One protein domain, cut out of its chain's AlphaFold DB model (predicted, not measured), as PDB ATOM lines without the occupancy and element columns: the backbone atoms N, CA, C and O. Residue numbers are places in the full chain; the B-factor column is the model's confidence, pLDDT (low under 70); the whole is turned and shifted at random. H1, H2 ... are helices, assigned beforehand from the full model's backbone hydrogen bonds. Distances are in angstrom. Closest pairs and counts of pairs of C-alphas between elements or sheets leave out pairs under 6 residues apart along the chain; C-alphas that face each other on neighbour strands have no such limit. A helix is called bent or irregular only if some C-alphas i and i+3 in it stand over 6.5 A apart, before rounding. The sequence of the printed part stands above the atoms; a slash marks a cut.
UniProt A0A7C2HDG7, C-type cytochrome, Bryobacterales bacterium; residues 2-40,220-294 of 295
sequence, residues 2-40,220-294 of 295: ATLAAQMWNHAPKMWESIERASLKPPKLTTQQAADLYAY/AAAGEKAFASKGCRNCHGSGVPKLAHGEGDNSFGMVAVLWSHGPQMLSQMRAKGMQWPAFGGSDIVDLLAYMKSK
ATOM      1  N   ALA A   2      30.208 -40.365  26.872       85.38
ATOM      2  CA  ALA A   2      29.023 -40.059  26.062       85.38
ATOM      3  C   ALA A   2      29.239 -38.911  25.071       85.38
ATOM      4  O   ALA A   2      28.849 -39.007  23.913       85.38
ATOM      5  N   THR A   3      29.957 -37.863  25.482       83.62
ATOM      6  CA  THR A   3      30.379 -36.792  24.568       83.62
ATOM      7  C   THR A   3      31.325 -37.296  23.476       83.62
ATOM      8  O   THR A   3      31.156 -36.905  22.327       83.62
ATOM      9  N   LEU A   4      32.281 -38.185  23.793       84.50
ATOM     10  CA  LEU A   4      33.135 -38.791  22.763       84.50
ATOM     11  C   LEU A   4      32.295 -39.649  21.813       84.50
ATOM     12  O   LEU A   4      32.429 -39.508  20.608       84.50
ATOM     13  N   ALA A   5      31.405 -40.494  22.332       90.00
ATOM     14  CA  ALA A   5      30.522 -41.324  21.522       90.00
ATOM     15  C   ALA A   5      29.637 -40.472  20.602       90.00
ATOM     16  O   ALA A   5      29.522 -40.780  19.422       90.00
ATOM     17  N   ALA A   6      29.098 -39.356  21.103       92.25
ATOM     18  CA  ALA A   6      28.356 -38.381  20.309       92.25
ATOM     19  C   ALA A   6      29.226 -37.759  19.205       92.25
ATOM     20  O   ALA A   6      28.820 -37.699  18.049       92.25
ATOM     21  N   GLN A   7      30.450 -37.330  19.530       91.50
ATOM     22  CA  GLN A   7      31.383 -36.779  18.544       91.50
ATOM     23  C   GLN A   7      31.778 -37.814  17.488       91.50
ATOM     24  O   GLN A   7      31.738 -37.509  16.298       91.50
ATOM     25  N   MET A   8      32.104 -39.040  17.903       91.50
ATOM     26  CA  MET A   8      32.416 -40.146  17.003       91.50
ATOM     27  C   MET A   8      31.228 -40.456  16.098       91.50
ATOM     28  O   MET A   8      31.421 -40.564  14.892       91.50
ATOM     29  N   TRP A   9      30.010 -40.514  16.644       94.38
ATOM     30  CA  TRP A   9      28.777 -40.694  15.879       94.38
ATOM     31  C   TRP A   9      28.593 -39.606  14.827       94.38
ATOM     32  O   TRP A   9      28.403 -39.902  13.648       94.38
ATOM     33  N   ASN A  10      28.677 -38.343  15.238       95.50
ATOM     34  CA  ASN A  10      28.456 -37.200  14.356       95.50
ATOM     35  C   ASN A  10      29.537 -37.106  13.269       95.50
ATOM     36  O   ASN A  10      29.270 -36.636  12.165       95.50
ATOM     37  N   HIS A  11      30.759 -37.542  13.578       95.19
ATOM     38  CA  HIS A  11      31.890 -37.506  12.659       95.19
ATOM     39  C   HIS A  11      31.997 -38.756  11.766       95.19
ATOM     40  O   HIS A  11      32.705 -38.725  10.758       95.19
ATOM     41  N   ALA A  12      31.282 -39.839  12.091       94.38
ATOM     42  CA  ALA A  12      31.437 -41.142  11.448       94.38
ATOM     43  C   ALA A  12      31.282 -41.131   9.918       94.38
ATOM     44  O   ALA A  12      32.160 -41.690   9.258       94.38
ATOM     45  N   PRO A  13      30.281 -40.446   9.319       95.00
ATOM     46  CA  PRO A  13      30.151 -40.408   7.862       95.00
ATOM     47  C   PRO A  13      31.406 -39.880   7.155       95.00
ATOM     48  O   PRO A  13      31.881 -40.498   6.206       95.00
ATOM     49  N   LYS A  14      32.009 -38.801   7.678       94.81
ATOM     50  CA  LYS A  14      33.246 -38.215   7.130       94.81
ATOM     51  C   LYS A  14      34.457 -39.136   7.304       94.81
ATOM     52  O   LYS A  14      35.337 -39.168   6.439       94.81
ATOM     53  N   MET A  15      34.514 -39.879   8.414       93.88
ATOM     54  CA  MET A  15      35.565 -40.877   8.632       93.88
ATOM     55  C   MET A  15      35.448 -42.021   7.627       93.88
ATOM     56  O   MET A  15      36.441 -42.361   6.991       93.88
ATOM     57  N   TRP A  16      34.251 -42.578   7.429       93.75
ATOM     58  CA  TRP A  16      34.051 -43.671   6.476       93.75
ATOM     59  C   TRP A  16      34.293 -43.239   5.030       93.75
ATOM     60  O   TRP A  16      34.966 -43.963   4.313       93.75
ATOM     61  N   GLU A  17      33.863 -42.039   4.628       91.62
ATOM     62  CA  GLU A  17      34.200 -41.470   3.311       91.62
ATOM     63  C   GLU A  17      35.716 -41.329   3.108       91.62
ATOM     64  O   GLU A  17      36.233 -41.516   2.010       91.62
ATOM     65  N   SER A  18      36.464 -40.986   4.160       93.50
ATOM     66  CA  SER A  18      37.925 -40.880   4.073       93.50
ATOM     67  C   SER A  18      38.604 -42.252   4.025       93.50
ATOM     68  O   SER A  18      39.563 -42.422   3.280       93.50
ATOM     69  N   ILE A  19      38.077 -43.234   4.759       91.31
ATOM     70  CA  ILE A  19      38.516 -44.637   4.720       91.31
ATOM     71  C   ILE A  19      38.266 -45.240   3.332       91.31
ATOM     72  O   ILE A  19      39.166 -45.854   2.764       91.31
ATOM     73  N   GLU A  20      37.080 -45.014   2.766       90.00
ATOM     74  CA  GLU A  20      36.691 -45.474   1.432       90.00
ATOM     75  C   GLU A  20      37.581 -44.856   0.348       90.00
ATOM     76  O   GLU A  20      38.138 -45.583  -0.469       90.00
ATOM     77  N   ARG A  21      37.807 -43.533   0.387       94.00
ATOM     78  CA  ARG A  21      38.732 -42.849  -0.541       94.00
ATOM     79  C   ARG A  21      40.168 -43.361  -0.447       94.00
ATOM     80  O   ARG A  21      40.893 -43.306  -1.434       94.00
ATOM     81  N   ALA A  22      40.580 -43.834   0.724       94.56
ATOM     82  CA  ALA A  22      41.891 -44.434   0.940       94.56
ATOM     83  C   ALA A  22      41.936 -45.937   0.598       94.56
ATOM     84  O   ALA A  22      42.965 -46.573   0.824       94.56
ATOM     85  N   SER A  23      40.845 -46.526   0.088       93.56
ATOM     86  CA  SER A  23      40.708 -47.969  -0.170       93.56
ATOM     87  C   SER A  23      40.994 -48.840   1.063       93.56
ATOM     88  O   SER A  23      41.439 -49.985   0.954       93.56
ATOM     89  N   LEU A  24      40.739 -48.298   2.256       90.38
ATOM     90  CA  LEU A  24      40.900 -48.990   3.528       90.38
ATOM     91  C   LEU A  24      39.579 -49.644   3.947       90.38
ATOM     92  O   LEU A  24      38.490 -49.196   3.596       90.38
ATOM     93  N   LYS A  25      39.667 -50.711   4.743       85.44
ATOM     94  CA  LYS A  25      38.487 -51.315   5.375       85.44
ATOM     95  C   LYS A  25      38.235 -50.640   6.727       85.44
ATOM     96  O   LYS A  25      39.193 -50.489   7.489       85.44
ATOM     97  N   PRO A  26      36.983 -50.276   7.066       82.94
ATOM     98  CA  PRO A  26      36.662 -49.800   8.405       82.94
ATOM     99  C   PRO A  26      37.099 -50.824   9.466       82.94
ATOM    100  O   PRO A  26      36.814 -52.017   9.306       82.94
ATOM    101  N   PRO A  27      37.793 -50.399  10.536       84.12
ATOM    102  CA  PRO A  27      38.175 -51.307  11.603       84.12
ATOM    103  C   PRO A  27      36.932 -51.802  12.345       84.12
ATOM    104  O   PRO A  27      35.976 -51.056  12.560       84.12
ATOM    105  N   LYS A  28      36.967 -53.060  12.791       82.06
ATOM    106  CA  LYS A  28      36.029 -53.547  13.804       82.06
ATOM    107  C   LYS A  28      36.573 -53.146  15.170       82.06
ATOM    108  O   LYS A  28      37.690 -53.532  15.503       82.06
ATOM    109  N   LEU A  29      35.796 -52.383  15.930       84.31
ATOM    110  CA  LEU A  29      36.134 -52.004  17.298       84.31
ATOM    111  C   LEU A  29      35.280 -52.800  18.275       84.31
ATOM    112  O   LEU A  29      34.056 -52.781  18.180       84.31
ATOM    113  N   THR A  30      35.923 -53.475  19.224       83.81
ATOM    114  CA  THR A  30      35.237 -54.041  20.390       83.81
ATOM    115  C   THR A  30      34.926 -52.948  21.413       83.81
ATOM    116  O   THR A  30      35.547 -51.882  21.416       83.81
ATOM    117  N   THR A  31      34.008 -53.225  22.343       79.81
ATOM    118  CA  THR A  31      33.734 -52.337  23.489       79.81
ATOM    119  C   THR A  31      35.008 -52.013  24.275       79.81
ATOM    120  O   THR A  31      35.220 -50.858  24.640       79.81
ATOM    121  N   GLN A  32      35.889 -53.000  24.484       76.25
ATOM    122  CA  GLN A  32      37.161 -52.779  25.173       76.25
ATOM    123  C   GLN A  32      38.089 -51.869  24.363       76.25
ATOM    124  O   GLN A  32      38.614 -50.912  24.913       76.25
ATOM    125  N   GLN A  33      38.225 -52.079  23.050       81.69
ATOM    126  CA  GLN A  33      39.051 -51.206  22.206       81.69
ATOM    127  C   GLN A  33      38.518 -49.765  22.160       81.69
ATOM    128  O   GLN A  33      39.299 -48.818  22.130       81.69
ATOM    129  N   ALA A  34      37.195 -49.573  22.187       84.25
ATOM    130  CA  ALA A  34      36.597 -48.244  22.302       84.25
ATOM    131  C   ALA A  34      36.890 -47.590  23.667       84.25
ATOM    132  O   ALA A  34      37.150 -46.385  23.725       84.25
ATOM    133  N   ALA A  35      36.889 -48.370  24.753       78.44
ATOM    134  CA  ALA A  35      37.307 -47.903  26.075       78.44
ATOM    135  C   ALA A  35      38.804 -47.542  26.108       78.44
ATOM    136  O   ALA A  35      39.162 -46.483  26.623       78.44
ATOM    137  N   ASP A  36      39.661 -48.357  25.490       74.62
ATOM    138  CA  ASP A  36      41.102 -48.110  25.390       74.62
ATOM    139  C   ASP A  36      41.398 -46.840  24.572       74.62
ATOM    140  O   ASP A  36      42.221 -46.019  24.976       74.62
ATOM    141  N   LEU A  37      40.681 -46.611  23.461       80.38
ATOM    142  CA  LEU A  37      40.774 -45.370  22.678       80.38
ATOM    143  C   LEU A  37      40.350 -44.143  23.490       80.38
ATOM    144  O   LEU A  37      40.995 -43.096  23.419       80.38
ATOM    145  N   TYR A  38      39.275 -44.257  24.273       78.50
ATOM    146  CA  TYR A  38      38.864 -43.179  25.167       78.50
ATOM    147  C   TYR A  38      39.943 -42.883  26.209       78.50
ATOM    148  O   TYR A  38      40.297 -41.718  26.395       78.50
ATOM    149  N   ALA A  39      40.489 -43.919  26.853       72.94
ATOM    150  CA  ALA A  39      41.584 -43.782  27.808       72.94
ATOM    151  C   ALA A  39      42.811 -43.123  27.161       72.94
ATOM    152  O   ALA A  39      43.401 -42.220  27.756       72.94
ATOM    153  N   TYR A  40      43.138 -43.485  25.917       73.12
ATOM    154  CA  TYR A  40      44.201 -42.849  25.144       73.12
ATOM    155  C   TYR A  40      43.945 -41.350  24.927       73.12
ATOM    156  O   TYR A  40      44.765 -40.538  25.353       73.12
ATOM    157  N   ALA A 220      15.266 -42.583  30.311       90.38
ATOM    158  CA  ALA A 220      14.725 -43.476  29.288       90.38
ATOM    159  C   ALA A 220      13.587 -42.841  28.464       90.38
ATOM    160  O   ALA A 220      13.499 -43.088  27.264       90.38
ATOM    161  N   ALA A 221      12.754 -41.982  29.061       92.31
ATOM    162  CA  ALA A 221      11.693 -41.280  28.336       92.31
ATOM    163  C   ALA A 221      12.258 -40.195  27.402       92.31
ATOM    164  O   ALA A 221      11.800 -40.043  26.267       92.31
ATOM    165  N   ALA A 222      13.290 -39.468  27.844       93.44
ATOM    166  CA  ALA A 222      14.018 -38.541  26.978       93.44
ATOM    167  C   ALA A 222      14.712 -39.291  25.829       93.44
ATOM    168  O   ALA A 222      14.653 -38.848  24.682       93.44
ATOM    169  N   GLY A 223      15.276 -40.466  26.117       92.19
ATOM    170  CA  GLY A 223      15.894 -41.348  25.132       92.19
ATOM    171  C   GLY A 223      14.906 -41.861  24.095       92.19
ATOM    172  O   GLY A 223      15.196 -41.820  22.903       92.19
ATOM    173  N   GLU A 224      13.706 -42.264  24.515       92.81
ATOM    174  CA  GLU A 224      12.636 -42.663  23.597       92.81
ATOM    175  C   GLU A 224      12.258 -41.518  22.648       92.81
ATOM    176  O   GLU A 224      12.131 -41.713  21.434       92.81
ATOM    177  N   LYS A 225      12.112 -40.304  23.193       93.06
ATOM    178  CA  LYS A 225      11.813 -39.105  22.407       93.06
ATOM    179  C   LYS A 225      12.951 -38.778  21.438       93.06
ATOM    180  O   LYS A 225      12.684 -38.458  20.278       93.06
ATOM    181  N   ALA A 226      14.206 -38.879  21.874       92.44
ATOM    182  CA  ALA A 226      15.372 -38.699  21.014       92.44
ATOM    183  C   ALA A 226      15.375 -39.732  19.874       92.44
ATOM    184  O   ALA A 226      15.456 -39.353  18.711       92.44
ATOM    185  N   PHE A 227      15.163 -41.013  20.184       91.62
ATOM    186  CA  PHE A 227      15.088 -42.104  19.206       91.62
ATOM    187  C   PHE A 227      13.993 -41.877  18.152       91.62
ATOM    188  O   PHE A 227      14.201 -42.095  16.958       91.62
ATOM    189  N   ALA A 228      12.821 -41.397  18.573       91.19
ATOM    190  CA  ALA A 228      11.733 -41.048  17.664       91.19
ATOM    191  C   ALA A 228      12.071 -39.827  16.798       91.19
ATOM    192  O   ALA A 228      12.035 -39.901  15.571       91.19
ATOM    193  N   SER A 229      12.419 -38.713  17.439       92.19
ATOM    194  CA  SER A 229      12.630 -37.419  16.776       92.19
ATOM    195  C   SER A 229      13.815 -37.413  15.811       92.19
ATOM    196  O   SER A 229      13.817 -36.656  14.845       92.19
ATOM    197  N   LYS A 230      14.809 -38.275  16.039       92.25
ATOM    198  CA  LYS A 230      16.009 -38.410  15.203       92.25
ATOM    199  C   LYS A 230      15.835 -39.434  14.075       92.25
ATOM    200  O   LYS A 230      16.801 -39.767  13.397       92.25
ATOM    201  N   GLY A 231      14.611 -39.931  13.866       89.94
ATOM    202  CA  GLY A 231      14.252 -40.785  12.734       89.94
ATOM    203  C   GLY A 231      14.620 -42.261  12.886       89.94
ATOM    204  O   GLY A 231      14.435 -43.025  11.941       89.94
ATOM    205  N   CYS A 232      15.091 -42.709  14.055       90.12
ATOM    206  CA  CYS A 232      15.507 -44.103  14.256       90.12
ATOM    207  C   CYS A 232      14.331 -45.084  14.074       90.12
ATOM    208  O   CYS A 232      14.507 -46.187  13.547       90.12
ATOM    209  N   ARG A 233      13.106 -44.658  14.425       89.62
ATOM    210  CA  ARG A 233      11.871 -45.449  14.251       89.62
ATOM    211  C   ARG A 233      11.567 -45.806  12.794       89.62
ATOM    212  O   ARG A 233      10.929 -46.828  12.561       89.62
ATOM    213  N   ASN A 234      12.069 -45.039  11.825       88.12
ATOM    214  CA  ASN A 234      11.832 -45.286  10.395       88.12
ATOM    215  C   ASN A 234      12.450 -46.607   9.901       88.12
ATOM    216  O   ASN A 234      12.067 -47.112   8.846       88.12
ATOM    217  N   CYS A 235      13.417 -47.153  10.643       88.06
ATOM    218  CA  CYS A 235      14.050 -48.436  10.340       88.06
ATOM    219  C   CYS A 235      13.906 -49.450  11.481       88.06
ATOM    220  O   CYS A 235      13.761 -50.638  11.212       88.06
ATOM    221  N   HIS A 236      13.933 -49.005  12.738       86.44
ATOM    222  CA  HIS A 236      13.934 -49.902  13.898       86.44
ATOM    223  C   HIS A 236      12.540 -50.112  14.527       86.44
ATOM    224  O   HIS A 236      12.377 -50.962  15.400       86.44
ATOM    225  N   GLY A 237      11.509 -49.383  14.079       79.81
ATOM    226  CA  GLY A 237      10.171 -49.446  14.673       79.81
ATOM    227  C   GLY A 237      10.161 -48.952  16.125       79.81
ATOM    228  O   GLY A 237      10.925 -48.058  16.490       79.81
ATOM    229  N   SER A 238       9.299 -49.521  16.972       66.38
ATOM    230  CA  SER A 238       9.318 -49.296  18.429       66.38
ATOM    231  C   SER A 238      10.401 -50.112  19.151       66.38
ATOM    232  O   SER A 238      10.678 -49.862  20.324       66.38
ATOM    233  N   GLY A 239      11.011 -51.074  18.454       66.31
ATOM    234  CA  GLY A 239      12.034 -51.961  18.986       66.31
ATOM    235  C   GLY A 239      13.417 -51.325  18.953       66.31
ATOM    236  O   GLY A 239      13.842 -50.732  17.965       66.31
ATOM    237  N   VAL A 240      14.153 -51.477  20.046       69.44
ATOM    238  CA  VAL A 240      15.581 -51.167  20.077       69.44
ATOM    239  C   VAL A 240      16.320 -52.261  19.294       69.44
ATOM    240  O   VAL A 240      15.967 -53.434  19.453       69.44
ATOM    241  N   PRO A 241      17.313 -51.936  18.439       70.25
ATOM    242  CA  PRO A 241      18.071 -52.960  17.729       70.25
ATOM    243  C   PRO A 241      18.642 -53.999  18.704       70.25
ATOM    244  O   PRO A 241      19.208 -53.642  19.737       70.25
ATOM    245  N   LYS A 242      18.503 -55.289  18.373       67.44
ATOM    246  CA  LYS A 242      19.151 -56.369  19.127       67.44
ATOM    247  C   LYS A 242      20.653 -56.300  18.869       67.44
ATOM    248  O   LYS A 242      21.120 -56.708  17.809       67.44
ATOM    249  N   LEU A 243      21.385 -55.746  19.825       68.38
ATOM    250  CA  LEU A 243      22.839 -55.660  19.786       68.38
ATOM    251  C   LEU A 243      23.450 -56.942  20.357       68.38
ATOM    252  O   LEU A 243      22.900 -57.543  21.284       68.38
ATOM    253  N   ALA A 244      24.569 -57.384  19.789       54.81
ATOM    254  CA  ALA A 244      25.268 -58.570  20.260       54.81
ATOM    255  C   ALA A 244      26.100 -58.242  21.524       54.81
ATOM    256  O   ALA A 244      26.522 -57.111  21.721       54.81
ATOM    257  N   HIS A 245      26.334 -59.226  22.400       54.44
ATOM    258  CA  HIS A 245      27.380 -59.195  23.444       54.44
ATOM    259  C   HIS A 245      27.484 -57.932  24.338       54.44
ATOM    260  O   HIS A 245      28.577 -57.401  24.531       54.44
ATOM    261  N   GLY A 246      26.382 -57.436  24.915       55.75
ATOM    262  CA  GLY A 246      26.429 -56.291  25.855       55.75
ATOM    263  C   GLY A 246      26.818 -54.950  25.208       55.75
ATOM    264  O   GLY A 246      26.940 -53.916  25.870       55.75
ATOM    265  N   GLU A 247      26.980 -54.933  23.887       61.44
ATOM    266  CA  GLU A 247      27.164 -53.724  23.104       61.44
ATOM    267  C   GLU A 247      25.876 -52.881  23.246       61.44
ATOM    268  O   GLU A 247      24.763 -53.389  23.115       61.44
ATOM    269  N   GLY A 248      26.003 -51.612  23.647       60.84
ATOM    270  CA  GLY A 248      24.871 -50.745  24.018       60.84
ATOM    271  C   GLY A 248      24.586 -50.620  25.523       60.84
ATOM    272  O   GLY A 248      23.641 -49.931  25.900       60.84
ATOM    273  N   ASP A 249      25.398 -51.223  26.400       72.12
ATOM    274  CA  ASP A 249      25.301 -51.006  27.856       72.12
ATOM    275  C   ASP A 249      25.983 -49.719  28.342       72.12
ATOM    276  O   ASP A 249      25.769 -49.268  29.467       72.12
ATOM    277  N   ASN A 250      26.800 -49.093  27.506       81.56
ATOM    278  CA  ASN A 250      27.438 -47.810  27.775       81.56
ATOM    279  C   ASN A 250      27.909 -47.184  26.453       81.56
ATOM    280  O   ASN A 250      27.788 -47.771  25.373       81.56
ATOM    281  N   SER A 251      28.482 -45.991  26.541       87.00
ATOM    282  CA  SER A 251      28.978 -45.210  25.413       87.00
ATOM    283  C   SER A 251      30.087 -45.907  24.622       87.00
ATOM    284  O   SER A 251      30.185 -45.681  23.420       87.00
ATOM    285  N   PHE A 252      30.905 -46.770  25.234       85.81
ATOM    286  CA  PHE A 252      31.909 -47.547  24.494       85.81
ATOM    287  C   PHE A 252      31.250 -48.627  23.648       85.81
ATOM    288  O   PHE A 252      31.604 -48.795  22.484       85.81
ATOM    289  N   GLY A 253      30.234 -49.294  24.202       84.88
ATOM    290  CA  GLY A 253      29.389 -50.210  23.444       84.88
ATOM    291  C   GLY A 253      28.695 -49.497  22.282       84.88
ATOM    292  O   GLY A 253      28.681 -50.020  21.174       84.88
ATOM    293  N   MET A 254      28.202 -48.269  22.489       87.81
ATOM    294  CA  MET A 254      27.648 -47.449  21.400       87.81
ATOM    295  C   MET A 254      28.682 -47.184  20.295       87.81
ATOM    296  O   MET A 254      28.359 -47.291  19.115       87.81
ATOM    297  N   VAL A 255      29.931 -46.868  20.654       89.81
ATOM    298  CA  VAL A 255      31.021 -46.673  19.681       89.81
ATOM    299  C   VAL A 255      31.347 -47.970  18.937       89.81
ATOM    300  O   VAL A 255      31.505 -47.941  17.719       89.81
ATOM    301  N   ALA A 256      31.416 -49.106  19.633       88.19
ATOM    302  CA  ALA A 256      31.651 -50.408  19.010       88.19
ATOM    303  C   ALA A 256      30.564 -50.737  17.968       88.19
ATOM    304  O   ALA A 256      30.879 -51.048  16.819       88.19
ATOM    305  N   VAL A 257      29.289 -50.555  18.332       87.44
ATOM    306  CA  VAL A 257      28.129 -50.749  17.436       87.44
ATOM    307  C   VAL A 257      28.164 -49.793  16.260       87.44
ATOM    308  O   VAL A 257      27.911 -50.193  15.127       87.44
ATOM    309  N   LEU A 258      28.486 -48.524  16.502       90.25
ATOM    310  CA  LEU A 258      28.624 -47.538  15.441       90.25
ATOM    311  C   LEU A 258      29.637 -48.011  14.391       90.25
ATOM    312  O   LEU A 258      29.368 -47.900  13.202       90.25
ATOM    313  N   TRP A 259      30.774 -48.569  14.801       89.12
ATOM    314  CA  TRP A 259      31.794 -49.028  13.858       89.12
ATOM    315  C   TRP A 259      31.475 -50.366  13.191       89.12
ATOM    316  O   TRP A 259      31.882 -50.580  12.050       89.12
ATOM    317  N   SER A 260      30.730 -51.250  13.854       85.19
ATOM    318  CA  SER A 260      30.342 -52.544  13.284       85.19
ATOM    319  C   SER A 260      29.092 -52.474  12.398       85.19
ATOM    320  O   SER A 260      29.010 -53.196  11.405       85.19
ATOM    321  N   HIS A 261      28.138 -51.595  12.715       87.06
ATOM    322  CA  HIS A 261      26.829 -51.496  12.056       87.06
ATOM    323  C   HIS A 261      26.623 -50.182  11.278       87.06
ATOM    324  O   HIS A 261      25.884 -50.139  10.291       87.06
ATOM    325  N   GLY A 262      27.298 -49.104  11.679       89.94
ATOM    326  CA  GLY A 262      27.106 -47.761  11.130       89.94
ATOM    327  C   GLY A 262      27.316 -47.614   9.619       89.94
ATOM    328  O   GLY A 262      26.490 -46.941   9.005       89.94
ATOM    329  N   PRO A 263      28.312 -48.258   8.973       90.88
ATOM    330  CA  PRO A 263      28.466 -48.181   7.516       90.88
ATOM    331  C   PRO A 263      27.249 -48.716   6.748       90.88
ATOM    332  O   PRO A 263      26.791 -48.098   5.783       90.88
ATOM    333  N   GLN A 264      26.676 -49.836   7.206       89.38
ATOM    334  CA  GLN A 264      25.456 -50.395   6.618       89.38
ATOM    335  C   GLN A 264      24.271 -49.456   6.851       89.38
ATOM    336  O   GLN A 264      23.507 -49.194   5.921       89.38
ATOM    337  N   MET A 265      24.143 -48.911   8.066       91.44
ATOM    338  CA  MET A 265      23.106 -47.932   8.380       91.44
ATOM    339  C   MET A 265      23.226 -46.698   7.479       91.44
ATOM    340  O   MET A 265      22.237 -46.307   6.869       91.44
ATOM    341  N   LEU A 266      24.424 -46.133   7.303       93.00
ATOM    342  CA  LEU A 266      24.652 -44.962   6.455       93.00
ATOM    343  C   LEU A 266      24.255 -45.226   4.999       93.00
ATOM    344  O   LEU A 266      23.603 -44.385   4.385       93.00
ATOM    345  N   SER A 267      24.602 -46.400   4.463       92.12
ATOM    346  CA  SER A 267      24.197 -46.809   3.113       92.12
ATOM    347  C   SER A 267      22.668 -46.842   2.962       92.12
ATOM    348  O   SER A 267      22.117 -46.224   2.050       92.12
ATOM    349  N   GLN A 268      21.963 -47.457   3.917       92.25
ATOM    350  CA  GLN A 268      20.495 -47.508   3.925       92.25
ATOM    351  C   GLN A 268      19.856 -46.123   4.103       92.25
ATOM    352  O   GLN A 268      18.840 -45.821   3.478       92.25
ATOM    353  N   MET A 269      20.447 -45.260   4.933       93.69
ATOM    354  CA  MET A 269      19.978 -43.886   5.117       93.69
ATOM    355  C   MET A 269      20.110 -43.072   3.828       93.69
ATOM    356  O   MET A 269      19.143 -42.428   3.427       93.69
ATOM    357  N   ARG A 270      21.259 -43.159   3.144       92.94
ATOM    358  CA  ARG A 270      21.490 -42.503   1.847       92.94
ATOM    359  C   ARG A 270      20.498 -42.984   0.789       92.94
ATOM    360  O   ARG A 270      19.900 -42.154   0.113       92.94
ATOM    361  N   ALA A 271      20.259 -44.294   0.704       94.12
ATOM    362  CA  ALA A 271      19.287 -44.871  -0.229       94.12
ATOM    363  C   ALA A 271      17.852 -44.356   0.000       94.12
ATOM    364  O   ALA A 271      17.071 -44.253  -0.940       94.12
ATOM    365  N   LYS A 272      17.512 -43.996   1.243       92.94
ATOM    366  CA  LYS A 272      16.213 -43.425   1.627       92.94
ATOM    367  C   LYS A 272      16.195 -41.889   1.661       92.94
ATOM    368  O   LYS A 272      15.225 -41.315   2.149       92.94
ATOM    369  N   GLY A 273      17.257 -41.213   1.212       93.25
ATOM    370  CA  GLY A 273      17.360 -39.747   1.247       93.25
ATOM    371  C   GLY A 273      17.368 -39.147   2.659       93.25
ATOM    372  O   GLY A 273      17.050 -37.973   2.836       93.25
ATOM    373  N   MET A 274      17.704 -39.941   3.679       92.25
ATOM    374  CA  MET A 274      17.718 -39.502   5.073       92.25
ATOM    375  C   MET A 274      19.081 -38.925   5.455       92.25
ATOM    376  O   MET A 274      20.129 -39.458   5.087       92.25
ATOM    377  N   GLN A 275      19.066 -37.866   6.262       92.19
ATOM    378  CA  GLN A 275      20.287 -37.302   6.828       92.19
ATOM    379  C   GLN A 275      20.732 -38.066   8.073       92.19
ATOM    380  O   GLN A 275      19.909 -38.483   8.886       92.19
ATOM    381  N   TRP A 276      22.046 -38.215   8.232       94.69
ATOM    382  CA  TRP A 276      22.637 -38.817   9.423       94.69
ATOM    383  C   TRP A 276      22.311 -37.974  10.669       94.69
ATOM    384  O   TRP A 276      22.593 -36.772  10.670       94.69
ATOM    385  N   PRO A 277      21.721 -38.553  11.730       94.56
ATOM    386  CA  PRO A 277      21.300 -37.780  12.887       94.56
ATOM    387  C   PRO A 277      22.512 -37.343  13.707       94.56
ATOM    388  O   PRO A 277      23.448 -38.115  13.912       94.56
ATOM    389  N   ALA A 278      22.462 -36.112  14.217       94.12
ATOM    390  CA  ALA A 278      23.455 -35.598  15.150       94.12
ATOM    391  C   ALA A 278      22.985 -35.748  16.603       94.12
ATOM    392  O   ALA A 278      21.818 -35.473  16.909       94.12
ATOM    393  N   PHE A 279      23.904 -36.107  17.496       93.69
ATOM    394  CA  PHE A 279      23.664 -36.275  18.928       93.69
ATOM    395  C   PHE A 279      24.570 -35.386  19.779       93.69
ATOM    396  O   PHE A 279      25.725 -35.131  19.431       93.69
ATOM    397  N   GLY A 280      24.048 -34.930  20.915       90.31
ATOM    398  CA  GLY A 280      24.828 -34.427  22.042       90.31
ATOM    399  C   GLY A 280      25.194 -35.543  23.027       90.31
ATOM    400  O   GLY A 280      24.668 -36.652  22.966       90.31
ATOM    401  N   GLY A 281      26.077 -35.246  23.985       85.25
ATOM    402  CA  GLY A 281      26.446 -36.216  25.026       85.25
ATOM    403  C   GLY A 281      25.263 -36.648  25.906       85.25
ATOM    404  O   GLY A 281      25.201 -37.808  26.304       85.25
ATOM    405  N   SER A 282      24.308 -35.745  26.169       87.94
ATOM    406  CA  SER A 282      23.056 -36.063  26.874       87.94
ATOM    407  C   SER A 282      22.175 -37.018  26.072       87.94
ATOM    408  O   SER A 282      21.690 -37.999  26.625       87.94
ATOM    409  N   ASP A 283      22.052 -36.796  24.758       92.00
ATOM    410  CA  ASP A 283      21.257 -37.668  23.890       92.00
ATOM    411  C   ASP A 283      21.786 -39.107  23.926       92.00
ATOM    412  O   ASP A 283      21.000 -40.047  23.980       92.00
ATOM    413  N   ILE A 284      23.114 -39.292  23.941       91.25
ATOM    414  CA  ILE A 284      23.727 -40.625  24.002       91.25
ATOM    415  C   ILE A 284      23.370 -41.353  25.299       91.25
ATOM    416  O   ILE A 284      22.947 -42.506  25.239       91.25
ATOM    417  N   VAL A 285      23.518 -40.716  26.467       88.81
ATOM    418  CA  VAL A 285      23.191 -41.393  27.735       88.81
ATOM    419  C   VAL A 285      21.695 -41.660  27.882       88.81
ATOM    420  O   VAL A 285      21.318 -42.702  28.415       88.81
ATOM    421  N   ASP A 286      20.845 -40.771  27.369       91.69
ATOM    422  CA  ASP A 286      19.394 -40.952  27.378       91.69
ATOM    423  C   ASP A 286      18.975 -42.089  26.439       91.69
ATOM    424  O   ASP A 286      18.190 -42.955  26.830       91.69
ATOM    425  N   LEU A 287      19.554 -42.157  25.234       90.31
ATOM    426  CA  LEU A 287      19.367 -43.278  24.310       90.31
ATOM    427  C   LEU A 287      19.795 -44.595  24.948       90.31
ATOM    428  O   LEU A 287      19.021 -45.543  24.937       90.31
ATOM    429  N   LEU A 288      20.977 -44.660  25.560       88.12
ATOM    430  CA  LEU A 288      21.447 -45.866  26.245       88.12
ATOM    431  C   LEU A 288      20.501 -46.287  27.381       88.12
ATOM    432  O   LEU A 288      20.229 -47.476  27.541       88.12
ATOM    433  N   ALA A 289      19.947 -45.333  28.136       87.81
ATOM    434  CA  ALA A 289      18.945 -45.613  29.164       87.81
ATOM    435  C   ALA A 289      17.642 -46.172  28.567       87.81
ATOM    436  O   ALA A 289      17.104 -47.155  29.081       87.81
ATOM    437  N   TYR A 290      17.164 -45.603  27.457       88.62
ATOM    438  CA  TYR A 290      16.020 -46.139  26.715       88.62
ATOM    439  C   TYR A 290      16.297 -47.563  26.224       88.62
ATOM    440  O   TYR A 290      15.486 -48.458  26.444       88.62
ATOM    441  N   MET A 291      17.472 -47.798  25.638       85.06
ATOM    442  CA  MET A 291      17.884 -49.102  25.119       85.06
ATOM    443  C   MET A 291      17.921 -50.173  26.211       85.06
ATOM    444  O   MET A 291      17.377 -51.257  26.018       85.06
ATOM    445  N   LYS A 292      18.486 -49.848  27.379       81.69
ATOM    446  CA  LYS A 292      18.484 -50.725  28.558       81.69
ATOM    447  C   LYS A 292      17.081 -51.011  29.084       81.69
ATOM    448  O   LYS A 292      16.819 -52.137  29.470       81.69
ATOM    449  N   SER A 293      16.177 -50.026  29.072       83.88
ATOM    450  CA  SER A 293      14.789 -50.199  29.542       83.88
ATOM    451  C   SER A 293      13.938 -51.139  28.677       83.88
ATOM    452  O   SER A 293      12.827 -51.491  29.063       83.88
ATOM    453  N   LYS A 294      14.431 -51.492  27.484       78.62
ATOM    454  CA  LYS A 294      13.768 -52.385  26.525       78.62
ATOM    455  C   LYS A 294      14.467 -53.748  26.401       78.62
ATOM    456  O   LYS A 294      14.047 -54.535  25.553       78.62
TER     457      LYS A 294
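Overview. This is residues 2 to 40 and 220 to 294 of the 295 residues of the protein "C-type cytochrome" of Bryobacterales bacterium (UniProt A0A7C2HDG7). Two bent helices, H5 and H1, make a fork: their first arms, H5a and H1a, lie side by side, and their second arms, H5b and H1b, spread apart. H2 packs on H5a, H6 meets H1a at a corner with its residues 281 to 285, and H3 packs across H6, with short H4 near H3. The 114 printed residues hold six named helices, H1 to H6 in order, and no named strand: all helix, compact, with a radius of gyration of the C-alphas of 13.6 A and spans of 41 by 36 by 24 A.

Arrangement. H5a, residues 251 to 260, touches H1a, residues 2 to 10, the same way at a shallow tilt of 22 degrees; their closest C-alphas, Ser 251 and Ala 2, are 5.2 A apart. H2, residues 31 to 40, touches H5a at a steep tilt of 66 degrees, closest at C-alphas Thr 31 and Gly 253, 4.8 A. H6, residues 281 to 293, touches H1a with residues 281 to 285 alone, closest at C-alphas Gly 281 and Thr 3, 4.0 A. H3, residues 220 to 229, touches H6, closest at C-alphas Ala 220 and Tyr 290, 3.9 A. H4, residues 233 to 236, is close to H3 but not clearly touching: C-alphas Arg 233 and Phe 227, the closest, are 6.8 A apart. Every O i to N i+4 pair inside H1a, H2, H3, H5a, H6 and the second arms H1b, residues 13 to 21, and H5b, residues 263 to 271, is within hydrogen-bond range; H4 is too short for such a pair.

Along the chain. By hydrogen bonds H5, residues 251 to 271, and H1, residues 2 to 21, are each one helix, but bent: C-alphas 260 and 263 are 7.5 A apart, C-alphas 10 and 13 7.4 A. H6 is 18.8 A long, from C-alpha 281 at (26.446, -36.216, 25.026) to C-alpha 293 at (14.789, -50.199, 29.542).

Size, cuts and confidence. Residues 41 to 219 are cut out, a gap of 29.8 A between C-alphas 40 and 220. The link H4 to H5 is long; residues 238 to 240 and 242 to 248 have pLDDT under 70.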